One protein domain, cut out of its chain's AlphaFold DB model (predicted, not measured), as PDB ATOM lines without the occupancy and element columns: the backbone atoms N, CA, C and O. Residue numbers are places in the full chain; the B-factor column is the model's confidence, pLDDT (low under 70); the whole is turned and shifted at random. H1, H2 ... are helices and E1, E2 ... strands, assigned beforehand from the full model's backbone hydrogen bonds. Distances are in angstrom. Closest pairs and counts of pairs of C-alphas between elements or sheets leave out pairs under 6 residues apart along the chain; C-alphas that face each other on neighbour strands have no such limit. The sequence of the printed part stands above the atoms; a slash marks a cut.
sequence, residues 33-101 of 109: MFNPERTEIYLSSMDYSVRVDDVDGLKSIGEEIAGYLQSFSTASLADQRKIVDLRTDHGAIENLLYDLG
ATOM      1  N   MET A  33     -23.352   7.366 -29.628       95.31
ATOM      2  CA  MET A  33     -22.722   8.242 -30.606       95.31
ATOM      3  C   MET A  33     -21.713   7.494 -31.458       95.31
ATOM      4  O   MET A  33     -20.952   6.659 -30.974       95.31
ATOM      5  N   PHE A  34     -21.706   7.828 -32.744       96.75
ATOM      6  CA  PHE A  34     -20.669   7.368 -33.649       96.75
ATOM      7  C   PHE A  34     -19.338   8.029 -33.305       96.75
ATOM      8  O   PHE A  34     -19.294   9.199 -32.904       96.75
ATOM      9  N   ASN A  35     -18.247   7.300 -33.525       95.81
ATOM     10  CA  ASN A  35     -16.938   7.932 -33.601       95.81
ATOM     11  C   ASN A  35     -16.888   8.898 -34.817       95.81
ATOM     12  O   ASN A  35     -17.738   8.815 -35.711       95.81
ATOM     13  N   PRO A  36     -15.927   9.842 -34.872       96.75
ATOM     14  CA  PRO A  36     -15.864  10.835 -35.950       96.75
ATOM     15  C   PRO A  36     -15.836  10.231 -37.361       96.75
ATOM     16  O   PRO A  36     -16.454  10.775 -38.273       96.75
ATOM     17  N   GLU A  37     -15.183   9.078 -37.510       97.81
ATOM     18  CA  GLU A  37     -15.049   8.355 -38.780       97.81
ATOM     19  C   GLU A  37     -16.274   7.495 -39.133       97.81
ATOM     20  O   GLU A  37     -16.320   6.896 -40.204       97.81
ATOM     21  N   ARG A  38     -17.275   7.416 -38.243       96.19
ATOM     22  CA  ARG A  38     -18.478   6.572 -38.367       96.19
ATOM     23  C   ARG A  38     -18.190   5.087 -38.603       96.19
ATOM     24  O   ARG A  38     -19.014   4.384 -39.175       96.19
ATOM     25  N   THR A  39     -17.043   4.606 -38.143       97.94
ATOM     26  CA  THR A  39     -16.665   3.189 -38.222       97.94
ATOM     27  C   THR A  39     -17.106   2.399 -36.996       97.94
ATOM     28  O   THR A  39     -17.201   1.176 -37.060       97.94
ATOM     29  N   GLU A  40     -17.413   3.084 -35.896       98.12
ATOM     30  CA  GLU A  40     -17.897   2.491 -34.650       98.12
ATOM     31  C   GLU A  40     -19.033   3.326 -34.069       98.12
ATOM     32  O   GLU A  40     -19.071   4.551 -34.233       98.12
ATOM     33  N   ILE A  41     -19.927   2.661 -33.342       97.50
ATOM     34  CA  ILE A  41     -20.925   3.284 -32.479       97.50
ATOM     35  C   ILE A  41     -20.622   2.924 -31.027       97.50
ATOM     36  O   ILE A  41     -20.494   1.751 -30.686       97.50
ATOM     37  N   TYR A  42     -20.517   3.939 -30.175       95.56
ATOM     38  CA  TYR A  42     -20.503   3.773 -28.727       95.56
ATOM     39  C   TYR A  42     -21.943   3.756 -28.205       95.56
ATOM     40  O   TYR A  42     -22.702   4.705 -28.428       95.56
ATOM     41  N   LEU A  43     -22.302   2.683 -27.505       94.56
ATOM     42  CA  LEU A  43     -23.611   2.445 -26.912       94.56
ATOM     43  C   LEU A  43     -23.582   2.828 -25.436       94.56
ATOM     44  O   LEU A  43     -23.034   2.117 -24.595       94.56
ATOM     45  N   SER A  44     -24.200   3.956 -25.107       89.69
ATOM     46  CA  SER A  44     -24.252   4.481 -23.739       89.69
ATOM     47  C   SER A  44     -24.961   3.543 -22.759       89.69
ATOM     48  O   SER A  44     -24.617   3.524 -21.577       89.69
ATOM     49  N   SER A  45     -25.925   2.744 -23.228       89.06
ATOM     50  CA  SER A  45     -26.616   1.768 -22.386       89.06
ATOM     51  C   SER A  45     -25.735   0.577 -22.026       89.06
ATOM     52  O   SER A  45     -25.960  -0.018 -20.979       89.06
ATOM     53  N   MET A  46     -24.730   0.252 -22.835       90.62
ATOM     54  CA  MET A  46     -23.851  -0.904 -22.631       90.62
ATOM     55  C   MET A  46     -22.429  -0.514 -22.226       90.62
ATOM     56  O   MET A  46     -21.665  -1.379 -21.818       90.62
ATOM     57  N   ASP A  47     -22.092   0.776 -22.308       89.88
ATOM     58  CA  ASP A  47     -20.736   1.290 -22.092       89.88
ATOM     59  C   ASP A  47     -19.702   0.571 -22.971       89.88
ATOM     60  O   ASP A  47     -18.628   0.155 -22.538       89.88
ATOM     61  N   TYR A  48     -20.090   0.358 -24.231       91.88
ATOM     62  CA  TYR A  48     -19.363  -0.483 -25.170       91.88
ATOM     63  C   TYR A  48     -19.422   0.100 -26.579       91.88
ATOM     64  O   TYR A  48     -20.450   0.637 -26.994       91.88
ATOM     65  N   SER A  49     -18.324  -0.028 -27.322       95.12
ATOM     66  CA  SER A  49     -18.252   0.356 -28.731       95.12
ATOM     67  C   SER A  49     -18.224  -0.874 -29.620       95.12
ATOM     68  O   SER A  49     -17.448  -1.792 -29.375       95.12
ATOM     69  N   VAL A  50     -19.009  -0.856 -30.691       97.50
ATOM     70  CA  VAL A  50     -19.025  -1.905 -31.716       97.50
ATOM     71  C   VAL A  50     -18.812  -1.285 -33.087       97.50
ATOM     72  O   VAL A  50     -19.247  -0.158 -33.347       97.50
ATOM     73  N   ARG A  51     -18.119  -2.005 -33.969       98.25
ATOM     74  CA  ARG A  51     -17.955  -1.562 -35.350       98.25
ATOM     75  C   ARG A  51     -19.287  -1.618 -36.087       98.25
ATOM     76  O   ARG A  51     -20.063  -2.551 -35.917       98.25
ATOM     77  N   VAL A  52     -19.527  -0.634 -36.945       98.25
ATOM     78  CA  VAL A  52     -20.784  -0.541 -37.705       98.25
ATOM     79  C   VAL A  52     -20.913  -1.616 -38.787       98.25
ATOM     80  O   VAL A  52     -22.004  -1.803 -39.302       98.25
ATOM     81  N   ASP A  53     -19.816  -2.291 -39.142       97.25
ATOM     82  CA  ASP A  53     -19.736  -3.354 -40.153       97.25
ATOM     83  C   ASP A  53     -19.542  -4.760 -39.552       97.25
ATOM     84  O   ASP A  53     -19.473  -5.744 -40.289       97.25
ATOM     85  N   ASP A  54     -19.474  -4.876 -38.223       98.12
ATOM     86  CA  ASP A  54     -19.317  -6.151 -37.519       98.12
ATOM     87  C   ASP A  54     -20.684  -6.780 -37.228       98.12
ATOM     88  O   ASP A  54     -21.261  -6.600 -36.157       98.12
ATOM     89  N   VAL A  55     -21.222  -7.514 -38.207       98.06
ATOM     90  CA  VAL A  55     -22.546  -8.159 -38.119       98.06
ATOM     91  C   VAL A  55     -22.677  -9.053 -36.883       98.06
ATOM     92  O   VAL A  55     -23.707  -9.009 -36.208       98.06
ATOM     93  N   ASP A  56     -21.655  -9.853 -36.577       97.88
ATOM     94  CA  ASP A  56     -21.701 -10.799 -35.460       97.88
ATOM     95  C   ASP A  56     -21.677 -10.058 -34.117       97.88
ATOM     96  O   ASP A  56     -22.473 -10.363 -33.225       97.88
ATOM     97  N   GLY A  57     -20.831  -9.028 -33.992       97.19
ATOM     98  CA  GLY A  57     -20.801  -8.153 -32.820       97.19
ATOM     99  C   GLY A  57     -22.120  -7.404 -32.611       97.19
ATOM    100  O   GLY A  57     -22.654  -7.380 -31.500       97.19
ATOM    101  N   LEU A  58     -22.690  -6.849 -33.684       97.38
ATOM    102  CA  LEU A  58     -23.980  -6.156 -33.660       97.38
ATOM    103  C   LEU A  58     -25.119  -7.094 -33.227       97.38
ATOM    104  O   LEU A  58     -25.913  -6.724 -32.361       97.38
ATOM    105  N   LYS A  59     -25.186  -8.319 -33.768       96.75
ATOM    106  CA  LYS A  59     -26.188  -9.321 -33.364       96.75
ATOM    107  C   LYS A  59     -26.032  -9.720 -31.901       96.75
ATOM    108  O   LYS A  59     -27.013  -9.677 -31.162       96.75
ATOM    109  N   SER A  60     -24.808 -10.031 -31.471       96.06
ATOM    110  CA  SER A  60     -24.522 -10.424 -30.087       96.06
ATOM    111  C   SER A  60     -24.965  -9.353 -29.087       96.06
ATOM    112  O   SER A  60     -25.598  -9.667 -28.081       96.06
ATOM    113  N   ILE A  61     -24.660  -8.083 -29.358       96.25
ATOM    114  CA  ILE A  61     -25.049  -6.973 -28.479       96.25
ATOM    115  C   ILE A  61     -26.556  -6.722 -28.534       96.25
ATOM    116  O   ILE A  61     -27.168  -6.457 -27.501       96.25
ATOM    117  N   GLY A  62     -27.173  -6.819 -29.716       94.81
ATOM    118  CA  GLY A  62     -28.624  -6.708 -29.866       94.81
ATOM    119  C   GLY A  62     -29.370  -7.741 -29.015       94.81
ATOM    120  O   GLY A  62     -30.295  -7.385 -28.284       94.81
ATOM    121  N   GLU A  63     -28.916  -8.996 -29.038       93.56
ATOM    122  CA  GLU A  63     -29.455 -10.082 -28.210       93.56
ATOM    123  C   GLU A  63     -29.216  -9.854 -26.710       93.56
ATOM    124  O   GLU A  63     -30.112 -10.095 -25.896       93.56
ATOM    125  N   GLU A  64     -28.050  -9.335 -26.323       93.56
ATOM    126  CA  GLU A  64     -27.765  -8.992 -24.927       93.56
ATOM    127  C   GLU A  64     -28.699  -7.878 -24.416       93.56
ATOM    128  O   GLU A  64     -29.328  -8.018 -23.361       93.56
ATOM    129  N   ILE A  65     -28.867  -6.800 -25.190       93.44
ATOM    130  CA  ILE A  65     -29.797  -5.702 -24.881       93.44
ATOM    131  C   ILE A  65     -31.237  -6.225 -24.773       93.44
ATOM    132  O   ILE A  65     -31.966  -5.847 -23.849       93.44
ATOM    133  N   ALA A  66     -31.647  -7.118 -25.677       91.44
ATOM    134  CA  ALA A  66     -32.947  -7.777 -25.633       91.44
ATOM    135  C   ALA A  66     -33.146  -8.579 -24.336       91.44
ATOM    136  O   ALA A  66     -34.198  -8.466 -23.698       91.44
ATOM    137  N   GLY A  67     -32.130  -9.337 -23.914       89.62
ATOM    138  CA  GLY A  67     -32.128 -10.068 -22.648       89.62
ATOM    139  C   GLY A  67     -32.297  -9.144 -21.439       89.62
ATOM    140  O   GLY A  67     -33.136  -9.409 -20.572       89.62
ATOM    141  N   TYR A  68     -31.587  -8.009 -21.406       89.44
ATOM    142  CA  TYR A  68     -31.780  -7.008 -20.353       89.44
ATOM    143  C   TYR A  68     -33.200  -6.450 -20.352       89.44
ATOM    144  O   TYR A  68     -33.833  -6.421 -19.297       89.44
ATOM    145  N   LEU A  69     -33.733  -6.055 -21.512       88.50
ATOM    146  CA  LEU A  69     -35.091  -5.516 -21.630       88.50
ATOM    147  C   LEU A  69     -36.161  -6.489 -21.113       88.50
ATOM    148  O   LEU A  69     -37.106  -6.048 -20.459       88.50
ATOM    149  N   GLN A  70     -35.991  -7.795 -21.339       85.81
ATOM    150  CA  GLN A  70     -36.891  -8.833 -20.818       85.81
ATOM    151  C   GLN A  70     -36.772  -9.031 -19.300       85.81
ATOM    152  O   GLN A  70     -37.756  -9.356 -18.634       85.81
ATOM    153  N   SER A  71     -35.587  -8.813 -18.721       82.94
ATOM    154  CA  SER A  71     -35.351  -9.010 -17.284       82.94
ATOM    155  C   SER A  71     -36.091  -7.999 -16.391       82.94
ATOM    156  O   SER A  71     -36.346  -8.270 -15.217       82.94
ATOM    157  N   PHE A  72     -36.523  -6.863 -16.948       75.25
ATOM    158  CA  PHE A  72     -37.154  -5.755 -16.221       75.25
ATOM    159  C   PHE A  72     -38.647  -5.947 -15.876       75.25
ATOM    160  O   PHE A  72     -39.395  -4.975 -15.775       75.25
ATOM    161  N   SER A  73     -39.098  -7.178 -15.618       61.16
ATOM    162  CA  SER A  73     -40.502  -7.481 -15.266       61.16
ATOM    163  C   SER A  73     -41.013  -6.798 -13.978       61.16
ATOM    164  O   SER A  73     -42.220  -6.753 -13.745       61.16
ATOM    165  N   THR A  74     -40.121  -6.223 -13.158       59.59
ATOM    166  CA  THR A  74     -40.430  -5.549 -11.877       59.59
ATOM    167  C   THR A  74     -39.632  -4.251 -11.644       59.59
ATOM    168  O   THR A  74     -39.414  -3.839 -10.505       59.59
ATOM    169  N   ALA A  75     -39.201  -3.593 -12.723       61.91
ATOM    170  CA  ALA A  75     -38.307  -2.430 -12.718       61.91
ATOM    171  C   ALA A  75     -38.715  -1.258 -11.790       61.91
ATOM    172  O   ALA A  75     -39.830  -0.736 -11.846       61.91
ATOM    173  N   SER A  76     -37.755  -0.780 -10.995       68.12
ATOM    174  CA  SER A  76     -37.800   0.473 -10.231       68.12
ATOM    175  C   SER A  76     -37.745   1.725 -11.131       68.12
ATOM    176  O   SER A  76     -37.467   1.657 -12.326       68.12
ATOM    177  N   LEU A  77     -37.948   2.923 -10.566       60.25
ATOM    178  CA  LEU A  77     -37.774   4.198 -11.293       60.25
ATOM    179  C   LEU A  77     -36.352   4.389 -11.861       60.25
ATOM    180  O   LEU A  77     -36.193   5.028 -12.900       60.25
ATOM    181  N   ALA A  78     -35.321   3.838 -11.210       61.16
ATOM    182  CA  ALA A  78     -33.954   3.861 -11.735       61.16
ATOM    183  C   ALA A  78     -33.807   2.944 -12.962       61.16
ATOM    184  O   ALA A  78     -33.117   3.293 -13.921       61.16
ATOM    185  N   ASP A  79     -34.537   1.830 -12.969       71.31
ATOM    186  CA  ASP A  79     -34.566   0.878 -14.077       71.31
ATOM    187  C   ASP A  79     -35.297   1.452 -15.298       71.31
ATOM    188  O   ASP A  79     -34.885   1.208 -16.429       71.31
ATOM    189  N   GLN A  80     -36.306   2.314 -15.107       76.88
ATOM    190  CA  GLN A  80     -36.993   2.989 -16.223       76.88
ATOM    191  C   GLN A  80     -36.040   3.811 -17.094       76.88
ATOM    192  O   GLN A  80     -36.168   3.820 -18.319       76.88
ATOM    193  N   ARG A  81     -35.055   4.474 -16.478       78.88
ATOM    194  CA  ARG A  81     -34.041   5.232 -17.219       78.88
ATOM    195  C   ARG A  81     -33.165   4.302 -18.058       78.88
ATOM    196  O   ARG A  81     -32.985   4.553 -19.246       78.88
ATOM    197  N   LYS A  82     -32.677   3.213 -17.459       83.12
ATOM    198  CA  LYS A  82     -31.859   2.212 -18.153       83.12
ATOM    199  C   LYS A  82     -32.625   1.557 -19.304       83.12
ATOM    200  O   LYS A  82     -32.055   1.370 -20.371       83.12
ATOM    201  N   ILE A  83     -33.921   1.287 -19.130       86.56
ATOM    202  CA  ILE A  83     -34.798   0.748 -20.182       86.56
ATOM    203  C   ILE A  83     -34.879   1.697 -21.383       86.56
ATOM    204  O   ILE A  83     -34.827   1.236 -22.521       86.56
ATOM    205  N   VAL A  84     -34.999   3.011 -21.166       87.06
ATOM    206  CA  VAL A  84     -35.025   3.991 -22.269       87.06
ATOM    207  C   VAL A  84     -33.704   3.993 -23.039       87.06
ATOM    208  O   VAL A  84     -33.721   4.018 -24.271       87.06
ATOM    209  N   ASP A  85     -32.573   3.932 -22.334       88.31
ATOM    210  CA  ASP A  85     -31.250   3.865 -22.962       88.31
ATOM    211  C   ASP A  85     -31.097   2.563 -23.770       88.31
ATOM    212  O   ASP A  85     -30.781   2.615 -24.955       88.31
ATOM    213  N   LEU A  86     -31.443   1.413 -23.181       91.56
ATOM    214  CA  LEU A  86     -31.412   0.106 -23.848       91.56
ATOM    215  C   LEU A  86     -32.310   0.063 -25.092       91.56
ATOM    216  O   LEU A  86     -31.898  -0.438 -26.130       91.56
ATOM    217  N   ARG A  87     -33.527   0.622 -25.033       91.62
ATOM    218  CA  ARG A  87     -34.424   0.689 -26.204       91.62
ATOM    219  C   ARG A  87     -33.868   1.579 -27.311       91.62
ATOM    220  O   ARG A  87     -34.044   1.260 -28.483       91.62
ATOM    221  N   THR A  88     -33.224   2.687 -26.943       92.62
ATOM    222  CA  THR A  88     -32.587   3.591 -27.911       92.62
ATOM    223  C   THR A  88     -31.456   2.867 -28.641       92.62
ATOM    224  O   THR A  88     -31.399   2.899 -29.869       92.62
ATOM    225  N   ASP A  89     -30.606   2.169 -27.891       95.00
ATOM    226  CA  ASP A  89     -29.451   1.458 -28.441       95.00
ATOM    227  C   ASP A  89     -29.863   0.230 -29.248       95.00
ATOM    228  O   ASP A  89     -29.332   0.021 -30.336       95.00
ATOM    229  N   HIS A  90     -30.873  -0.520 -28.793       94.81
ATOM    230  CA  HIS A  90     -31.442  -1.630 -29.560       94.81
ATOM    231  C   HIS A  90     -31.897  -1.172 -30.948       94.81
ATOM    232  O   HIS A  90     -31.539  -1.786 -31.946       94.81
ATOM    233  N   GLY A  91     -32.642  -0.062 -31.026       94.56
ATOM    234  CA  GLY A  91     -33.090   0.486 -32.306       94.56
ATOM    235  C   GLY A  91     -31.936   0.974 -33.187       94.56
ATOM    236  O   GLY A  91     -31.989   0.834 -34.405       94.56
ATOM    237  N   ALA A  92     -30.868   1.521 -32.597       95.88
ATOM    238  CA  ALA A  92     -29.675   1.902 -33.353       95.88
ATOM    239  C   ALA A  92     -28.983   0.680 -33.982       95.88
ATOM    240  O   ALA A  92     -28.626   0.723 -35.158       95.88
ATOM    241  N   ILE A  93     -28.845  -0.411 -33.225       96.88
ATOM    242  CA  ILE A  93     -28.269  -1.675 -33.703       96.88
ATOM    243  C   ILE A  93     -29.159  -2.326 -34.762       96.88
ATOM    244  O   ILE A  93     -28.659  -2.774 -35.792       96.88
ATOM    245  N   GLU A  94     -30.474  -2.328 -34.551       96.06
ATOM    246  CA  GLU A  94     -31.445  -2.852 -35.511       96.06
ATOM    247  C   GLU A  94     -31.364  -2.115 -36.856       96.06
ATOM    248  O   GLU A  94     -31.334  -2.759 -37.902       96.06
ATOM    249  N   ASN A  95     -31.235  -0.784 -36.840       96.12
ATOM    250  CA  ASN A  95     -31.050   0.008 -38.059       96.12
ATOM    251  C   ASN A  95     -29.721  -0.301 -38.765       96.12
ATOM    252  O   ASN A  95     -29.703  -0.439 -39.985       96.12
ATOM    253  N   LEU A  96     -28.618  -0.438 -38.018       97.25
ATOM    254  CA  LEU A  96     -27.321  -0.800 -38.603       97.25
ATOM    255  C   LEU A  96     -27.372  -2.178 -39.270       97.25
ATOM    256  O   LEU A  96     -26.894  -2.339 -40.388       97.25
ATOM    257  N   LEU A  97     -27.987  -3.164 -38.613       97.38
ATOM    258  CA  LEU A  97     -28.173  -4.492 -39.193       97.38
ATOM    259  C   LEU A  97     -29.082  -4.442 -40.425       97.38
ATOM    260  O   LEU A  97     -28.746  -5.051 -41.437       97.38
ATOM    261  N   TYR A  98     -30.166  -3.666 -40.381       96.38
ATOM    262  CA  TYR A  98     -31.046  -3.470 -41.532       96.38
ATOM    263  C   TYR A  98     -30.292  -2.914 -42.749       96.38
ATOM    264  O   TYR A  98     -30.439  -3.446 -43.851       96.38
ATOM    265  N   ASP A  99     -29.439  -1.906 -42.550       96.44
ATOM    266  CA  ASP A  99     -28.611  -1.321 -43.611       96.44
ATOM    267  C   ASP A  99     -27.601  -2.330 -44.196       96.44
ATOM    268  O   ASP A  99     -27.218  -2.227 -45.364       96.44
ATOM    269  N   LEU A 100     -27.208  -3.338 -43.412       96.88
ATOM    270  CA  LEU A 100     -26.354  -4.455 -43.834       96.88
ATOM    271  C   LEU A 100     -27.135  -5.627 -44.458       96.88
ATOM    272  O   LEU A 100     -26.524  -6.600 -44.896       96.88
ATOM    273  N   GLY A 101     -28.466  -5.547 -44.533       97.12
ATOM    274  CA  GLY A 101     -29.324  -6.627 -45.037       97.12
ATOM    275  C   GLY A 101     -29.599  -7.738 -44.019       97.12
ATOM    276  O   GLY A 101     -30.048  -8.820 -44.393       97.12
TER     277      GLY A 101
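Overview. This is residues 33 to 101 of the 109 residues of an uncharacterized protein of Pseudomonas sp. CM27 (UniProt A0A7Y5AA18). What shape? A small antiparallel strand hairpin, E1 then E2, packs on a helical hairpin, H1 then H2. How large? The 69 printed residues are compact and mostly helix, with radius of gyration of the C-alphas 12.4 A and spans 37 by 23 by 15 A.

Along the chain. Which strands? E1 is residues 40 to 43, from C-alpha 40 at (-17.897, 2.491, -34.650); E2 is residues 48 to 51. Which helices? H1, residues 55 to 71, is 24.5 A long; H2, residues 77 to 99, is 34.0 A, ending at C-alpha 99, (-28.611, -1.321, -43.611).

Arrangement. What pairs? N 41 and O 50 are within hydrogen-bond range, 2.9 A. What meets H1? C-alphas 50 of E2 and 57 of H1 are closest, 6.6 A. H1 and H2 touch at a shallow tilt of 28 degrees, opposite ways; C-alphas 62 and 90 are closest, 5.8 A. Every O i to N i+4 pair is within hydrogen-bond range in H1, 17 of 19 in H2.

Size, cuts and confidence. Any cut? The printed part has no cut. Low confidence? Residues 73 to 78 have pLDDT under 70.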